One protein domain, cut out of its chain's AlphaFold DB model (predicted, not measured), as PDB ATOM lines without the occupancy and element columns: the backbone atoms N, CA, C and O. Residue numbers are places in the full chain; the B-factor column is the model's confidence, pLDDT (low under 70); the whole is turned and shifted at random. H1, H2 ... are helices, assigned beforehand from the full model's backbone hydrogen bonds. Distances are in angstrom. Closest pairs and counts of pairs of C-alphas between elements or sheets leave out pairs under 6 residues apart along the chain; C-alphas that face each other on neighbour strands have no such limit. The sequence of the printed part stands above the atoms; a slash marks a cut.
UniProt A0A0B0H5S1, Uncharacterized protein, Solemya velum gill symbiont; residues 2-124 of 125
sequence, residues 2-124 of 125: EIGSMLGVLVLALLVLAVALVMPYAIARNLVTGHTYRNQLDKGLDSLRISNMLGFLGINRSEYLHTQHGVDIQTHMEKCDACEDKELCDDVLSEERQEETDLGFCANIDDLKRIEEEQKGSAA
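This is residues 2 to 124 of the 125 residues of an uncharacterized protein of Solemya velum gill symbiont (UniProt A0A0B0H5S1). One long helix, H1, sticks out as an arm, its residues 2 to 33 standing free, from a small head of five shorter helices, H2 to H6. The printed part has 123 residues, six named helices in the order H1 to H6 and no named strand: all helix. It is extended, radius of gyration of the C-alphas 24.1 A, spanning 85 by 35 by 18 A.

Find C-alpha 2 at (113.359, -38.691, -21.332); H1, residues 2 to 47, runs 68.0 A from there. Then come H2, 49 to 56; H3, 61 to 67; H4, 70 to 81; H5, 86 to 94; and H6, 109 to 122, ending at C-alpha 122 (87.316, -9.093, 31.849).

H1 touches H4 with residues 38 to 45 alone; the closest C-alphas, Leu 45 and Met 77, are 7.1 A apart. H2, the hub, touches H4 (C-alphas Ile 50 and Cys 80 closest, 6.3 A), about perpendicular at 76 degrees. H2 touches H5 at a shallow tilt of 25 degrees, the closest C-alphas being Phe 56 and Leu 93, 6.5 A. H2 and H3 only just touch, only at the corner, with 3 pairs within 8 A. H6 is near H2 and H3. O i to N i+4 pairs are within hydrogen-bond range throughout H2 to H6, and 40 of 42 in H1.

The C-alphas of Glu 2 and Glu 100 are farthest apart, 85.1 A. The printed part has no cut; H5 to H6 is a long link. Residues 2 to 3 and 123 to 124 have pLDDT under 70.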
ATOM      1  N   GLU A   2     113.161 -40.017 -21.958       62.16
ATOM      2  CA  GLU A   2     113.359 -38.691 -21.332       62.16
ATOM      3  C   GLU A   2     112.194 -37.706 -21.535       62.16
ATOM      4  O   GLU A   2     111.825 -36.978 -20.617       62.16
ATOM      5  N   ILE A   3     111.533 -37.742 -22.698       67.44
ATOM      6  CA  ILE A   3     110.452 -36.800 -23.046       67.44
ATOM      7  C   ILE A   3     109.226 -36.975 -22.131       67.44
ATOM      8  O   ILE A   3     108.653 -35.991 -21.672       67.44
ATOM      9  N   GLY A   4     108.850 -38.221 -21.815       72.25
ATOM     10  CA  GLY A   4     107.722 -38.510 -20.919       72.25
ATOM     11  C   GLY A   4     107.972 -38.072 -19.473       72.25
ATOM     12  O   GLY A   4     107.044 -37.644 -18.791       72.25
ATOM     13  N   SER A   5     109.231 -38.110 -19.024       79.25
ATOM     14  CA  SER A   5     109.622 -37.642 -17.692       79.25
ATOM     15  C   SER A   5     109.608 -36.111 -17.607       79.25
ATOM     16  O   SER A   5     109.037 -35.571 -16.662       79.25
ATOM     17  N   MET A   6     110.116 -35.400 -18.624       81.56
ATOM     18  CA  MET A   6     110.045 -33.930 -18.662       81.56
ATOM     19  C   MET A   6     108.605 -33.410 -18.724       81.56
ATOM     20  O   MET A   6     108.271 -32.461 -18.021       81.56
ATOM     21  N   LEU A   7     107.739 -34.052 -19.514       88.38
ATOM     22  CA  LEU A   7     106.312 -33.716 -19.568       88.38
ATOM     23  C   LEU A   7     105.627 -33.922 -18.212       88.38
ATOM     24  O   LEU A   7     104.872 -33.058 -17.774       88.38
ATOM     25  N   GLY A   8     105.936 -35.024 -17.521       89.06
ATOM     26  CA  GLY A   8     105.419 -35.291 -16.178       89.06
ATOM     27  C   GLY A   8     105.837 -34.228 -15.160       89.06
ATOM     28  O   GLY A   8     104.994 -33.731 -14.415       89.06
ATOM     29  N   VAL A   9     107.111 -33.821 -15.167       90.75
ATOM     30  CA  VAL A   9     107.624 -32.760 -14.281       90.75
ATOM     31  C   VAL A   9     106.962 -31.416 -14.579       90.75
ATOM     32  O   VAL A   9     106.607 -30.695 -13.651       90.75
ATOM     33  N   LEU A  10     106.748 -31.086 -15.853       92.94
ATOM     34  CA  LEU A  10     106.142 -29.818 -16.259       92.94
ATOM     35  C   LEU A  10     104.667 -29.737 -15.832       92.94
ATOM     36  O   LEU A  10     104.237 -28.720 -15.290       92.94
ATOM     37  N   VAL A  11     103.917 -30.831 -15.985       94.00
ATOM     38  CA  VAL A  11     102.539 -30.937 -15.477       94.00
ATOM     39  C   VAL A  11     102.509 -30.824 -13.953       94.00
ATOM     40  O   VAL A  11     101.700 -30.072 -13.412       94.00
ATOM     41  N   LEU A  12     103.409 -31.518 -13.251       92.75
ATOM     42  CA  LEU A  12     103.476 -31.456 -11.791       92.75
ATOM     43  C   LEU A  12     103.813 -30.039 -11.298       92.75
ATOM     44  O   LEU A  12     103.175 -29.541 -10.375       92.75
ATOM     45  N   ALA A  13     104.763 -29.363 -11.947       94.44
ATOM     46  CA  ALA A  13     105.135 -27.987 -11.631       94.44
ATOM     47  C   ALA A  13     103.967 -27.011 -11.847       94.44
ATOM     48  O   ALA A  13     103.729 -26.150 -11.003       94.44
ATOM     49  N   LEU A  14     103.198 -27.177 -12.931       95.50
ATOM     50  CA  LEU A  14     101.991 -26.385 -13.179       95.50
ATOM     51  C   LEU A  14     100.914 -26.623 -12.117       95.50
ATOM     52  O   LEU A  14     100.289 -25.664 -11.671       95.50
ATOM     53  N   LEU A  15     100.718 -27.868 -11.674       94.00
ATOM     54  CA  LEU A  15      99.771 -28.186 -10.603       94.00
ATOM     55  C   LEU A  15     100.193 -27.561  -9.269       94.00
ATOM     56  O   LEU A  15      99.365 -26.959  -8.589       94.00
ATOM     57  N   VAL A  16     101.478 -27.649  -8.913       94.75
ATOM     58  CA  VAL A  16     102.012 -27.016  -7.697       94.75
ATOM     59  C   VAL A  16     101.847 -25.499  -7.764       94.75
ATOM     60  O   VAL A  16     101.377 -24.900  -6.799       94.75
ATOM     61  N   LEU A  17     102.167 -24.881  -8.903       94.69
ATOM     62  CA  LEU A  17     101.984 -23.445  -9.103       94.69
ATOM     63  C   LEU A  17     100.506 -23.047  -8.996       94.69
ATOM     64  O   LEU A  17     100.181 -22.062  -8.338       94.69
ATOM     65  N   ALA A  18      99.603 -23.831  -9.587       93.88
ATOM     66  CA  ALA A  18      98.168 -23.591  -9.492       93.88
ATOM     67  C   ALA A  18      97.688 -23.636  -8.034       93.88
ATOM     68  O   ALA A  18      97.006 -22.716  -7.588       93.88
ATOM     69  N   VAL A  19      98.091 -24.647  -7.261       91.81
ATOM     70  CA  VAL A  19      97.748 -24.749  -5.832       91.81
ATOM     71  C   VAL A  19      98.339 -23.584  -5.034       91.81
ATOM     72  O   VAL A  19      97.634 -22.979  -4.223       91.81
ATOM     73  N   ALA A  20      99.600 -23.229  -5.295       92.56
ATOM     74  CA  ALA A  20     100.291 -22.130  -4.628       92.56
ATOM     75  C   ALA A  20      99.626 -20.767  -4.868       92.56
ATOM     76  O   ALA A  20      99.741 -19.889  -4.020       92.56
ATOM     77  N   LEU A  21      98.909 -20.590  -5.983       93.50
ATOM     78  CA  LEU A  21      98.155 -19.370  -6.285       93.50
ATOM     79  C   LEU A  21      96.706 -19.426  -5.777       93.50
ATOM     80  O   LEU A  21      96.205 -18.447  -5.224       93.50
ATOM     81  N   VAL A  22      96.025 -20.566  -5.928       92.00
ATOM     82  CA  VAL A  22      94.612 -20.716  -5.543       92.00
ATOM     83  C   VAL A  22      94.428 -20.669  -4.029       92.00
ATOM     84  O   VAL A  22      93.478 -20.045  -3.560       92.00
ATOM     85  N   MET A  23      95.327 -21.279  -3.249       85.94
ATOM     86  CA  MET A  23      95.216 -21.279  -1.786       85.94
ATOM     87  C   MET A  23      95.232 -19.875  -1.163       85.94
ATOM     88  O   MET A  23      94.265 -19.535  -0.477       85.94
ATOM     89  N   PRO A  24      96.256 -19.027  -1.387       87.19
ATOM     90  CA  PRO A  24      96.264 -17.684  -0.816       87.19
ATOM     91  C   PRO A  24      95.099 -16.841  -1.338       87.19
ATOM     92  O   PRO A  24      94.527 -16.071  -0.571       87.19
ATOM     93  N   TYR A  25      94.681 -17.032  -2.593       91.44
ATOM     94  CA  TYR A  25      93.500 -16.362  -3.134       91.44
ATOM     95  C   TYR A  25      92.210 -16.757  -2.394       91.44
ATOM     96  O   TYR A  25      91.421 -15.891  -2.016       91.44
ATOM     97  N   ALA A  26      92.000 -18.051  -2.140       86.12
ATOM     98  CA  ALA A  26      90.835 -18.543  -1.410       86.12
ATOM     99  C   ALA A  26      90.822 -18.054   0.047       86.12
ATOM    100  O   ALA A  26      89.784 -17.613   0.539       86.12
ATOM    101  N   ILE A  27      91.980 -18.065   0.716       82.06
ATOM    102  CA  ILE A  27      92.135 -17.538   2.079       82.06
ATOM    103  C   ILE A  27      91.829 -16.038   2.103       82.06
ATOM    104  O   ILE A  27      91.007 -15.598   2.905       82.06
ATOM    105  N   ALA A  28      92.419 -15.259   1.193       79.62
ATOM    106  CA  ALA A  28      92.177 -13.822   1.097       79.62
ATOM    107  C   ALA A  28      90.693 -13.515   0.856       79.62
ATOM    108  O   ALA A  28      90.119 -12.658   1.526       79.62
ATOM    109  N   ARG A  29      90.031 -14.255  -0.041       78.44
ATOM    110  CA  ARG A  29      88.601 -14.078  -0.314       78.44
ATOM    111  C   ARG A  29      87.727 -14.401   0.902       78.44
ATOM    112  O   ARG A  29      86.766 -13.675   1.164       78.44
ATOM    113  N   ASN A  30      88.063 -15.441   1.662       79.12
ATOM    114  CA  ASN A  30      87.355 -15.776   2.900       79.12
ATOM    115  C   ASN A  30      87.551 -14.699   3.975       79.12
ATOM    116  O   ASN A  30      86.579 -14.286   4.604       79.12
ATOM    117  N   LEU A  31      88.773 -14.180   4.129       73.56
ATOM    118  CA  LEU A  31      89.069 -13.082   5.056       73.56
ATOM    119  C   LEU A  31      88.305 -11.804   4.692       73.56
ATOM    120  O   LEU A  31      87.700 -11.181   5.562       73.56
ATOM    121  N   VAL A  32      88.274 -11.435   3.407       78.75
ATOM    122  CA  VAL A  32      87.524 -10.263   2.926       78.75
ATOM    123  C   VAL A  32      86.028 -10.435   3.164       78.75
ATOM    124  O   VAL A  32      85.372  -9.495   3.610       78.75
ATOM    125  N   THR A  33      85.485 -11.630   2.917       74.25
ATOM    126  CA  THR A  33      84.074 -11.931   3.197       74.25
ATOM    127  C   THR A  33      83.769 -11.768   4.687       74.25
ATOM    128  O   THR A  33      82.805 -11.091   5.038       74.25
ATOM    129  N   GLY A  34      84.629 -12.296   5.566       72.88
ATOM    130  CA  GLY A  34      84.487 -12.149   7.015       72.88
ATOM    131  C   GLY A  34      84.550 -10.691   7.483       72.88
ATOM    132  O   GLY A  34      83.688 -10.249   8.241       72.88
ATOM    133  N   HIS A  35      85.517  -9.914   6.985       75.12
ATOM    134  CA  HIS A  35      85.622  -8.484   7.294       75.12
ATOM    135  C   HIS A  35      84.418  -7.692   6.794       75.12
ATOM    136  O   HIS A  35      83.899  -6.840   7.510       75.12
ATOM    137  N   THR A  36      83.957  -7.981   5.580       77.31
ATOM    138  CA  THR A  36      82.800  -7.306   4.990       77.31
ATOM    139  C   THR A  36      81.535  -7.609   5.788       77.31
ATOM    140  O   THR A  36      80.751  -6.698   6.034       77.31
ATOM    141  N   TYR A  37      81.363  -8.852   6.245       78.75
ATOM    142  CA  TYR A  37      80.246  -9.251   7.100       78.75
ATOM    143  C   TYR A  37      80.275  -8.533   8.456       78.75
ATOM    144  O   TYR A  37      79.286  -7.913   8.835       78.75
ATOM    145  N   ARG A  38      81.424  -8.504   9.149       79.19
ATOM    146  CA  ARG A  38      81.541  -7.760  10.419       79.19
ATOM    147  C   ARG A  38      81.333  -6.256  10.246       79.19
ATOM    148  O   ARG A  38      80.717  -5.633  11.096       79.19
ATOM    149  N   ASN A  39      81.787  -5.683   9.133       81.00
ATOM    150  CA  ASN A  39      81.566  -4.268   8.827       81.00
ATOM    151  C   ASN A  39      80.086  -3.957   8.529       81.00
ATOM    152  O   ASN A  39      79.619  -2.854   8.792       81.00
ATOM    153  N   GLN A  40      79.332  -4.913   7.975       81.19
ATOM    154  CA  GLN A  40      77.880  -4.774   7.821       81.19
ATOM    155  C   GLN A  40      77.162  -4.842   9.169       81.19
ATOM    156  O   GLN A  40      76.270  -4.031   9.400       81.19
ATOM    157  N   LEU A  41      77.578  -5.749  10.062       81.50
ATOM    158  CA  LEU A  41      77.056  -5.805  11.430       81.50
ATOM    159  C   LEU A  41      77.314  -4.496  12.173       81.50
ATOM    160  O   LEU A  41      76.387  -3.949  12.752       81.50
ATOM    161  N   ASP A  42      78.533  -3.963  12.093       83.38
ATOM    162  CA  ASP A  42      78.893  -2.696  12.729       83.38
ATOM    163  C   ASP A  42      77.995  -1.543  12.250       83.38
ATOM    164  O   ASP A  42      77.322  -0.898  13.050       83.38
ATOM    165  N   LYS A  43      77.875  -1.357  10.931       81.31
ATOM    166  CA  LYS A  43      76.999  -0.324  10.352       81.31
ATOM    167  C   LYS A  43      75.521  -0.521  10.684       81.31
ATOM    168  O   LYS A  43      74.798   0.456  10.846       81.31
ATOM    169  N   GLY A  44      75.060  -1.770  10.728       78.69
ATOM    170  CA  GLY A  44      73.687  -2.084  11.103       78.69
ATOM    171  C   GLY A  44      73.423  -1.748  12.568       78.69
ATOM    172  O   GLY A  44      72.403  -1.136  12.876       78.69
ATOM    173  N   LEU A  45      74.368  -2.075  13.452       82.75
ATOM    174  CA  LEU A  45      74.283  -1.784  14.878       82.75
ATOM    175  C   LEU A  45      74.141  -0.278  15.131       82.75
ATOM    176  O   LEU A  45      73.253   0.110  15.881       82.75
ATOM    177  N   ASP A  46      74.942   0.554  14.452       77.06
ATOM    178  CA  ASP A  46      74.877   2.028  14.524       77.06
ATOM    179  C   ASP A  46      73.480   2.595  14.264       77.06
ATOM    180  O   ASP A  46      73.080   3.597  14.851       77.06
ATOM    181  N   SER A  47      72.745   1.972  13.345       75.31
ATOM    182  CA  SER A  47      71.429   2.455  12.925       75.31
ATOM    183  C   SER A  47      70.283   2.012  13.838       75.31
ATOM    184  O   SER A  47      69.164   2.501  13.694       75.31
ATOM    185  N   LEU A  48      70.541   1.085  14.762       82.25
ATOM    186  CA  LEU A  48      69.518   0.420  15.562       82.25
ATOM    187  C   LEU A  48      69.525   0.907  17.014       82.25
ATOM    188  O   LEU A  48      70.570   1.171  17.608       82.25
ATOM    189  N   ARG A  49      68.337   0.899  17.635       89.44
ATOM    190  CA  ARG A  49      68.144   1.194  19.069       89.44
ATOM    191  C   ARG A  49      68.995   0.317  19.985       89.44
ATOM    192  O   ARG A  49      69.358   0.739  21.080       89.44
ATOM    193  N   ILE A  50      69.367  -0.880  19.529       90.12
ATOM    194  CA  ILE A  50      70.252  -1.771  20.278       90.12
ATOM    195  C   ILE A  50      71.596  -1.110  20.612       90.12
ATOM    196  O   ILE A  50      72.121  -1.361  21.689       90.12
ATOM    197  N   SER A  51      72.127  -0.221  19.763       90.88
ATOM    198  CA  SER A  51      73.359   0.516  20.076       90.88
ATOM    199  C   SER A  51      73.192   1.410  21.309       90.88
ATOM    200  O   SER A  51      74.075   1.447  22.166       90.88
ATOM    201  N   ASN A  52      72.037   2.064  21.451       91.25
ATOM    202  CA  ASN A  52      71.725   2.872  22.632       91.25
ATOM    203  C   ASN A  52      71.569   1.992  23.876       91.25
ATOM    204  O   ASN A  52      72.097   2.337  24.926       91.25
ATOM    205  N   MET A  53      70.928   0.825  23.744       92.31
ATOM    206  CA  MET A  53      70.809  -0.146  24.838       92.31
ATOM    207  C   MET A  53      72.180  -0.663  25.303       92.31
ATOM    208  O   MET A  53      72.429  -0.744  26.504       92.31
ATOM    209  N   LEU A  54      73.097  -0.974  24.378       93.31
ATOM    210  CA  LEU A  54      74.469  -1.362  24.728       93.31
ATOM    211  C   LEU A  54      75.169  -0.252  25.521       93.31
ATOM    212  O   LEU A  54      75.762  -0.525  26.562       93.31
ATOM    213  N   GLY A  55      75.050   0.998  25.061       91.38
ATOM    214  CA  GLY A  55      75.595   2.163  25.758       91.38
ATOM    215  C   GLY A  55      74.984   2.366  27.146       91.38
ATOM    216  O   GLY A  55      75.716   2.578  28.109       91.38
ATOM    217  N   PHE A  56      73.665   2.227  27.266       92.31
ATOM    218  CA  PHE A  56      72.937   2.329  28.530       92.31
ATOM    219  C   PHE A  56      73.398   1.274  29.541       92.31
ATOM    220  O   PHE A  56      73.649   1.588  30.703       92.31
ATOM    221  N   LEU A  57      73.614   0.035  29.093       91.56
ATOM    222  CA  LEU A  57      74.158  -1.039  29.927       91.56
ATOM    223  C   LEU A  57      75.666  -0.902  30.201       91.56
ATOM    224  O   LEU A  57      76.217  -1.673  30.982       91.56
ATOM    225  N   GLY A  58      76.347   0.078  29.602       91.81
ATOM    226  CA  GLY A  58      77.795   0.247  29.726       91.81
ATOM    227  C   GLY A  58      78.603  -0.828  28.992       91.81
ATOM    228  O   GLY A  58      79.791  -0.990  29.261       91.81
ATOM    229  N   ILE A  59      77.978  -1.559  28.067       93.44
ATOM    230  CA  ILE A  59      78.634  -2.579  27.253       93.44
ATOM    231  C   ILE A  59      79.482  -1.874  26.194       93.44
ATOM    232  O   ILE A  59      78.986  -1.085  25.383       93.44
ATOM    233  N   ASN A  60      80.777  -2.182  26.158       92.19
ATOM    234  CA  ASN A  60      81.659  -1.668  25.129       92.19
ATOM    235  C   ASN A  60      81.286  -2.292  23.781       92.19
ATOM    236  O   ASN A  60      81.422  -3.498  23.564       92.19
ATOM    237  N   ARG A  61      80.844  -1.446  22.851       89.75
ATOM    238  CA  ARG A  61      80.408  -1.874  21.522       89.75
ATOM    239  C   ARG A  61      81.509  -2.561  20.716       89.75
ATOM    240  O   ARG A  61      81.233  -3.547  20.040       89.75
ATOM    241  N   SER A  62      82.735  -2.044  20.764       88.44
ATOM    242  CA  SER A  62      83.858  -2.638  20.034       88.44
ATOM    243  C   SER A  62      84.141  -4.035  20.570       88.44
ATOM    244  O   SER A  62      84.264  -4.982  19.801       88.44
ATOM    245  N   GLU A  63      84.192  -4.182  21.892       90.44
ATOM    246  CA  GLU A  63      84.387  -5.483  22.526       90.44
ATOM    247  C   GLU A  63      83.237  -6.441  22.202       90.44
ATOM    248  O   GLU A  63      83.501  -7.548  21.748       90.44
ATOM    249  N   TYR A  64      81.982  -5.996  22.302       90.81
ATOM    250  CA  TYR A  64      80.796  -6.767  21.913       90.81
ATOM    251  C   TYR A  64      80.889  -7.284  20.471       90.81
ATOM    252  O   TYR A  64      80.736  -8.479  20.215       90.81
ATOM    253  N   LEU A  65      81.220  -6.399  19.528       88.94
ATOM    254  CA  LEU A  65      81.380  -6.753  18.121       88.94
ATOM    255  C   LEU A  65      82.558  -7.681  17.863       88.94
ATOM    256  O   LEU A  65      82.601  -8.244  16.773       88.94
ATOM    257  N   HIS A  66      83.512  -7.822  18.786       87.56
ATOM    258  CA  HIS A  66      84.677  -8.697  18.660       87.56
ATOM    259  C   HIS A  66      84.492 -10.046  19.362       87.56
ATOM    260  O   HIS A  66      84.878 -11.067  18.786       87.56
ATOM    261  N   THR A  67      83.895 -10.058  20.553       88.50
ATOM    262  CA  THR A  67      83.757 -11.245  21.407       88.50
ATOM    263  C   THR A  67      82.541 -12.088  21.054       88.50
ATOM    264  O   THR A  67      82.620 -13.313  21.128       88.50
ATOM    265  N   GLN A  68      81.446 -11.470  20.608       90.88
ATOM    266  CA  GLN A  68      80.219 -12.195  20.294       90.88
ATOM    267  C   GLN A  68      80.250 -12.805  18.888       90.88
ATOM    268  O   GLN A  68      80.879 -12.279  17.955       90.88
ATOM    269  N   HIS A  69      79.557 -13.934  18.712       88.62
ATOM    270  CA  HIS A  69      79.411 -14.546  17.397       88.62
ATOM    271  C   HIS A  69      78.519 -13.676  16.509       88.62
ATOM    272  O   HIS A  69      77.484 -13.172  16.932       88.62
ATOM    273  N   GLY A  70      78.891 -13.534  15.233       86.31
ATOM    274  CA  GLY A  70      78.137 -12.695  14.297       86.31
ATOM    275  C   GLY A  70      76.667 -13.099  14.139       86.31
ATOM    276  O   GLY A  70      75.820 -12.234  13.954       86.31
ATOM    277  N   VAL A  71      76.363 -14.393  14.282       86.94
ATOM    278  CA  VAL A  71      74.991 -14.924  14.233       86.94
ATOM    279  C   VAL A  71      74.169 -14.467  15.441       86.94
ATOM    280  O   VAL A  71      72.997 -14.128  15.290       86.94
ATOM    281  N   ASP A  72      74.790 -14.395  16.619       91.06
ATOM    282  CA  ASP A  72      74.143 -13.917  17.844       91.06
ATOM    283  C   ASP A  72      73.912 -12.407  17.757       91.06
ATOM    284  O   ASP A  72      72.814 -11.934  18.031       91.06
ATOM    285  N   ILE A  73      74.902 -11.653  17.258       91.19
ATOM    286  CA  ILE A  73      74.764 -10.211  16.994       91.19
ATOM    287  C   ILE A  73      73.600  -9.954  16.033       91.19
ATOM    288  O   ILE A  73      72.734  -9.126  16.314       91.19
ATOM    289  N   GLN A  74      73.543 -10.694  14.925       89.31
ATOM    290  CA  GLN A  74      72.451 -10.589  13.965       89.31
ATOM    291  C   GLN A  74      71.099 -10.934  14.606       89.31
ATOM    292  O   GLN A  74      70.134 -10.197  14.427       89.31
ATOM    293  N   THR A  75      71.038 -11.999  15.405       92.00
ATOM    294  CA  THR A  75      69.817 -12.389  16.122       92.00
ATOM    295  C   THR A  75      69.363 -11.293  17.086       92.00
ATOM    296  O   THR A  75      68.176 -10.978  17.147       92.00
ATOM    297  N   HIS A  76      70.289 -10.668  17.819       93.62
ATOM    298  CA  HIS A  76      69.962  -9.554  18.710       93.62
ATOM    299  C   HIS A  76      69.425  -8.348  17.928       93.62
ATOM    300  O   HIS A  76      68.452  -7.724  18.358       93.62
ATOM    301  N   MET A  77      70.027  -8.033  16.775       91.50
ATOM    302  CA  MET A  77      69.561  -6.965  15.884       91.50
ATOM    303  C   MET A  77      68.144  -7.240  15.371       91.50
ATOM    304  O   MET A  77      67.295  -6.359  15.460       91.50
ATOM    305  N   GLU A  78      67.869  -8.459  14.901       91.69
ATOM    306  CA  GLU A  78      66.549  -8.869  14.405       91.69
ATOM    307  C   GLU A  78      65.483  -8.813  15.508       91.69
ATOM    308  O   GLU A  78      64.418  -8.233  15.305       91.69
ATOM    309  N   LYS A  79      65.784  -9.329  16.708       92.44
ATOM    310  CA  LYS A  79      64.893  -9.231  17.878       92.44
ATOM    311  C   LYS A  79      64.609  -7.778  18.268       92.44
ATOM    312  O   LYS A  79      63.481  -7.446  18.618       92.44
ATOM    313  N   CYS A  80      65.622  -6.913  18.221       91.69
ATOM    314  CA  CYS A  80      65.464  -5.497  18.550       91.69
ATOM    315  C   CYS A  80      64.622  -4.762  17.500       91.69
ATOM    316  O   CYS A  80      63.750  -3.970  17.857       91.69
ATOM    317  N   ASP A  81      64.842  -5.036  16.214       90.00
ATOM    318  CA  ASP A  81      64.065  -4.410  15.145       90.00
ATOM    319  C   ASP A  81      62.607  -4.894  15.125       90.00
ATOM    320  O   ASP A  81      61.698  -4.102  14.873       90.00
ATOM    321  N   ALA A  82      62.363  -6.158  15.474       90.62
ATOM    322  CA  ALA A  82      61.021  -6.727  15.589       90.62
ATOM    323  C   ALA A  82      60.278  -6.344  16.884       90.62
ATOM    324  O   ALA A  82      59.105  -6.682  17.027       90.62
ATOM    325  N   CYS A  83      60.932  -5.665  17.831       90.38
ATOM    326  CA  CYS A  83      60.322  -5.271  19.101       90.38
ATOM    327  C   CYS A  83      59.172  -4.270  18.885       90.38
ATOM    328  O   CYS A  83      59.316  -3.303  18.133       90.38
ATOM    329  N   GLU A  84      58.042  -4.496  19.558       91.00
ATOM    330  CA  GLU A  84      56.868  -3.613  19.504       91.00
ATOM    331  C   GLU A  84      56.962  -2.468  20.530       91.00
ATOM    332  O   GLU A  84      56.525  -1.353  20.248       91.00
ATOM    333  N   ASP A  85      57.646  -2.686  21.657       92.31
ATOM    334  CA  ASP A  85      57.796  -1.735  22.772       92.31
ATOM    335  C   ASP A  85      58.907  -0.693  22.539       92.31
ATOM    336  O   ASP A  85      59.686  -0.331  23.423       92.31
ATOM    337  N   LYS A  86      59.005  -0.207  21.302       90.00
ATOM    338  CA  LYS A  86      60.049   0.714  20.838       90.00
ATOM    339  C   LYS A  86      60.022   2.071  21.549       90.00
ATOM    340  O   LYS A  86      61.086   2.603  21.845       90.00
ATOM    341  N   GLU A  87      58.833   2.611  21.806       90.94
ATOM    342  CA  GLU A  87      58.662   3.888  22.519       90.94
ATOM    343  C   GLU A  87      59.051   3.753  23.993       90.94
ATOM    344  O   GLU A  87      59.857   4.537  24.480       90.94
ATOM    345  N   LEU A  88      58.594   2.686  24.660       91.81
ATOM    346  CA  LEU A  88      58.982   2.379  26.039       91.81
ATOM    347  C   LEU A  88      60.502   2.217  26.177       91.81
ATOM    348  O   LEU A  88      61.092   2.694  27.142       91.81
ATOM    349  N   CYS A  89      61.142   1.570  25.199       91.88
ATOM    350  CA  CYS A  89      62.595   1.461  25.144       91.88
ATOM    351  C   CYS A  89      63.259   2.839  25.120       91.88
ATOM    352  O   CYS A  89      64.126   3.110  25.944       91.88
ATOM    353  N   ASP A  90      62.846   3.717  24.205       91.88
ATOM    354  CA  ASP A  90      63.444   5.046  24.071       91.88
ATOM    355  C   ASP A  90      63.229   5.903  25.328       91.88
ATOM    356  O   ASP A  90      64.158   6.591  25.753       91.88
ATOM    357  N   ASP A  91      62.049   5.813  25.949       92.31
ATOM    358  CA  ASP A  91      61.732   6.519  27.193       92.31
ATOM    359  C   ASP A  91      62.672   6.081  28.324       92.31
ATOM    360  O   ASP A  91      63.342   6.919  28.929       92.31
ATOM    361  N   VAL A  92      62.816   4.770  28.549       92.00
ATOM    362  CA  VAL A  92      63.708   4.229  29.590       92.00
ATOM    363  C   VAL A  92      65.174   4.571  29.314       92.00
ATOM    364  O   VAL A  92      65.909   4.929  30.231       92.00
ATOM    365  N   LEU A  93      65.611   4.497  28.053       91.06
ATOM    366  CA  LEU A  93      66.986   4.826  27.662       91.06
ATOM    367  C   LEU A  93      67.299   6.330  27.752       91.06
ATOM    368  O   LEU A  93      68.473   6.702  27.719       91.06
ATOM    369  N   SER A  94      66.279   7.190  27.838       89.88
ATOM    370  CA  SER A  94      66.448   8.637  28.014       89.88
ATOM    371  C   SER A  94      66.740   9.042  29.463       89.88
ATOM    372  O   SER A  94      67.241  10.143  29.708       89.88
ATOM    373  N   GLU A  95      66.448   8.155  30.416       88.25
ATOM    374  CA  GLU A  95      66.675   8.366  31.840       88.25
ATOM    375  C   GLU A  95      68.094   7.948  32.266       88.25
ATOM    376  O   GLU A  95      68.813   7.236  31.563       88.25
ATOM    377  N   GLU A  96      68.526   8.399  33.447       84.81
ATOM    378  CA  GLU A  96      69.782   7.928  34.032       84.81
ATOM    379  C   GLU A  96      69.608   6.494  34.548       84.81
ATOM    380  O   GLU A  96      68.668   6.197  35.290       84.81
ATOM    381  N   ARG A  97      70.524   5.596  34.163       84.00
ATOM    382  CA  ARG A  97      70.457   4.183  34.546       84.00
ATOM    383  C   ARG A  97      70.498   4.023  36.064       84.00
ATOM    384  O   ARG A  97      71.464   4.421  36.713       84.00
ATOM    385  N   GLN A  98      69.505   3.319  36.595       83.69
ATOM    386  CA  GLN A  98      69.490   2.829  37.969       83.69
ATOM    387  C   GLN A  98      69.715   1.312  37.967       83.69
ATOM    388  O   GLN A  98      69.404   0.620  36.999       83.69
ATOM    389  N   GLU A  99      70.281   0.777  39.048       75.88
ATOM    390  CA  GLU A  99      70.571  -0.664  39.151       75.88
ATOM    391  C   GLU A  99      69.289  -1.517  39.073       75.88
ATOM    392  O   GLU A  99      69.305  -2.618  38.527       75.88
ATOM    393  N   GLU A 100      68.163  -0.963  39.533       78.06
ATOM    394  CA  GLU A 100      66.843  -1.601  39.526       78.06
ATOM    395  C   GLU A 100      65.977  -1.250  38.301       78.06
ATOM    396  O   GLU A 100      64.804  -1.616  38.277       78.06
ATOM    397  N   THR A 101      66.506  -0.555  37.282       85.44
ATOM    398  CA  THR A 101      65.714  -0.213  36.086       85.44
ATOM    399  C   THR A 101      65.135  -1.481  35.447       85.44
ATOM    400  O   THR A 101      65.874  -2.384  35.036       85.44
ATOM    401  N   ASP A 102      63.803  -1.546  35.352       85.56
ATOM    402  CA  ASP A 102      63.108  -2.672  34.737       85.56
ATOM    403  C   ASP A 102      63.265  -2.627  33.214       85.56
ATOM    404  O   ASP A 102      62.846  -1.689  32.537       85.56
ATOM    405  N   LEU A 103      63.892  -3.672  32.682       89.81
ATOM    406  CA  LEU A 103      64.141  -3.870  31.258       89.81
ATOM    407  C   LEU A 103      63.473  -5.157  30.754       89.81
ATOM    408  O   LEU A 103      63.850  -5.674  29.703       89.81
ATOM    409  N   GLY A 104      62.487  -5.687  31.490       89.06
ATOM    410  CA  GLY A 104      61.791  -6.934  31.164       89.06
ATOM    411  C   GLY A 104      61.040  -6.918  29.828       89.06
ATOM    412  O   GLY A 104      60.767  -7.979  29.272       89.06
ATOM    413  N   PHE A 105      60.756  -5.735  29.272       89.88
ATOM    414  CA  PHE A 105      60.181  -5.576  27.930       89.88
ATOM    415  C   PHE A 105      61.193  -5.871  26.804       89.88
ATOM    416  O   PHE A 105      60.815  -6.175  25.673       89.88
ATOM    417  N   CYS A 106      62.498  -5.787  27.078       92.38
ATOM    418  CA  CYS A 106      63.525  -5.987  26.063       92.38
ATOM    419  C   CYS A 106      63.795  -7.483  25.851       92.38
ATOM    420  O   CYS A 106      64.397  -8.148  26.689       92.38
ATOM    421  N   ALA A 107      63.458  -8.000  24.668       92.12
ATOM    422  CA  ALA A 107      63.675  -9.406  24.296       92.12
ATOM    423  C   ALA A 107      65.153  -9.861  24.289       92.12
ATOM    424  O   ALA A 107      65.434 -11.055  24.184       92.12
ATOM    425  N   ASN A 108      66.097  -8.918  24.362       94.00
ATOM    426  CA  ASN A 108      67.532  -9.189  24.417       94.00
ATOM    427  C   ASN A 108      68.109  -9.078  25.837       94.00
ATOM    428  O   ASN A 108      69.308  -9.280  26.006       94.00
ATOM    429  N   ILE A 109      67.312  -8.720  26.851       94.19
ATOM    430  CA  ILE A 109      67.854  -8.266  28.137       94.19
ATOM    431  C   ILE A 109      68.712  -9.314  28.849       94.19
ATOM    432  O   ILE A 109      69.779  -8.974  29.355       94.19
ATOM    433  N   ASP A 110      68.293 -10.578  28.840       93.38
ATOM    434  CA  ASP A 110      69.019 -11.656  29.516       93.38
ATOM    435  C   ASP A 110      70.399 -11.885  28.888       93.38
ATOM    436  O   ASP A 110      71.407 -12.002  29.590       93.38
ATOM    437  N   ASP A 111      70.461 -11.888  27.554       94.06
ATOM    438  CA  ASP A 111      71.713 -12.042  26.816       94.06
ATOM    439  C   ASP A 111      72.628 -10.826  27.018       94.06
ATOM    440  O   ASP A 111      73.831 -10.984  27.226       94.06
ATOM    441  N   LEU A 112      72.072  -9.611  27.012       94.06
ATOM    442  CA  LEU A 112      72.851  -8.388  27.207       94.06
ATOM    443  C   LEU A 112      73.404  -8.261  28.632       94.06
ATOM    444  O   LEU A 112      74.556  -7.863  28.784       94.06
ATOM    445  N   LYS A 113      72.644  -8.645  29.666       93.31
ATOM    446  CA  LYS A 113      73.137  -8.663  31.056       93.31
ATOM    447  C   LYS A 113      74.290  -9.647  31.239       93.31
ATOM    448  O   LYS A 113      75.291  -9.299  31.858       93.31
ATOM    449  N   ARG A 114      74.205 -10.837  30.632       94.44
ATOM    450  CA  ARG A 114      75.316 -11.803  30.632       94.44
ATOM    451  C   ARG A 114      76.583 -11.198  30.016       94.44
ATOM    452  O   ARG A 114      77.659 -11.309  30.591       94.44
ATOM    453  N   ILE A 115      76.452 -10.516  28.879       94.50
ATOM    454  CA  ILE A 115      77.582  -9.857  28.201       94.50
ATOM    455  C   ILE A 115      78.156  -8.715  29.050       94.50
ATOM    456  O   ILE A 115      79.372  -8.541  29.113       94.50
ATOM    457  N   GLU A 116      77.297  -7.934  29.707       93.69
ATOM    458  CA  GLU A 116      77.722  -6.883  30.634       93.69
ATOM    459  C   GLU A 116      78.585  -7.457  31.770       93.69
ATOM    460  O   GLU A 116      79.650  -6.918  32.078       93.69
ATOM    461  N   GLU A 117      78.152  -8.566  32.372       92.38
ATOM    462  CA  GLU A 117      78.896  -9.266  33.423       92.38
ATOM    463  C   GLU A 117      80.236  -9.821  32.918       92.38
ATOM    464  O   GLU A 117      81.261  -9.652  33.583       92.38
ATOM    465  N   GLU A 118      80.256 -10.424  31.725       92.19
ATOM    466  CA  GLU A 118      81.475 -10.931  31.083       92.19
ATOM    467  C   GLU A 118      82.513  -9.816  30.870       92.19
ATOM    468  O   GLU A 118      83.686  -9.989  31.209       92.19
ATOM    469  N   GLN A 119      82.090  -8.648  30.373       91.62
ATOM    470  CA  GLN A 119      82.990  -7.509  30.156       91.62
ATOM    471  C   GLN A 119      83.480  -6.893  31.473       91.62
ATOM    472  O   GLN A 119      84.665  -6.578  31.607       91.62
ATOM    473  N   LYS A 120      82.608  -6.779  32.485       89.06
ATOM    474  CA  LYS A 120      83.002  -6.329  33.832       89.06
ATOM    475  C   LYS A 120      84.042  -7.260  34.462       89.06
ATOM    476  O   LYS A 120      84.997  -6.782  35.070       89.06
ATOM    477  N   GLY A 121      83.882  -8.575  34.295       83.50
ATOM    478  CA  GLY A 121      84.842  -9.578  34.765       83.50
ATOM    479  C   GLY A 121      86.170  -9.556  34.001       83.50
ATOM    480  O   GLY A 121      87.225  -9.761  34.600       83.50
ATOM    481  N   SER A 122      86.130  -9.260  32.700       75.06
ATOM    482  CA  SER A 122      87.316  -9.093  31.849       75.06
ATOM    483  C   SER A 122      88.150  -7.867  32.251       75.06
ATOM    484  O   SER A 122      89.372  -7.948  32.309       75.06
ATOM    485  N   ALA A 123      87.501  -6.756  32.616       67.44
ATOM    486  CA  ALA A 123      88.164  -5.516  33.037       67.44
ATOM    487  C   ALA A 123      88.784  -5.557  34.451       67.44
ATOM    488  O   ALA A 123      89.512  -4.634  34.824       67.44
ATOM    489  N   ALA A 124      88.479  -6.583  35.255       61.47
ATOM    490  CA  ALA A 124      88.989  -6.741  36.620       61.47
ATOM    491  C   ALA A 124      90.269  -7.601  36.720       61.47
ATOM    492  O   ALA A 124      90.840  -7.696  37.809       61.47
TER     493      ALA A 124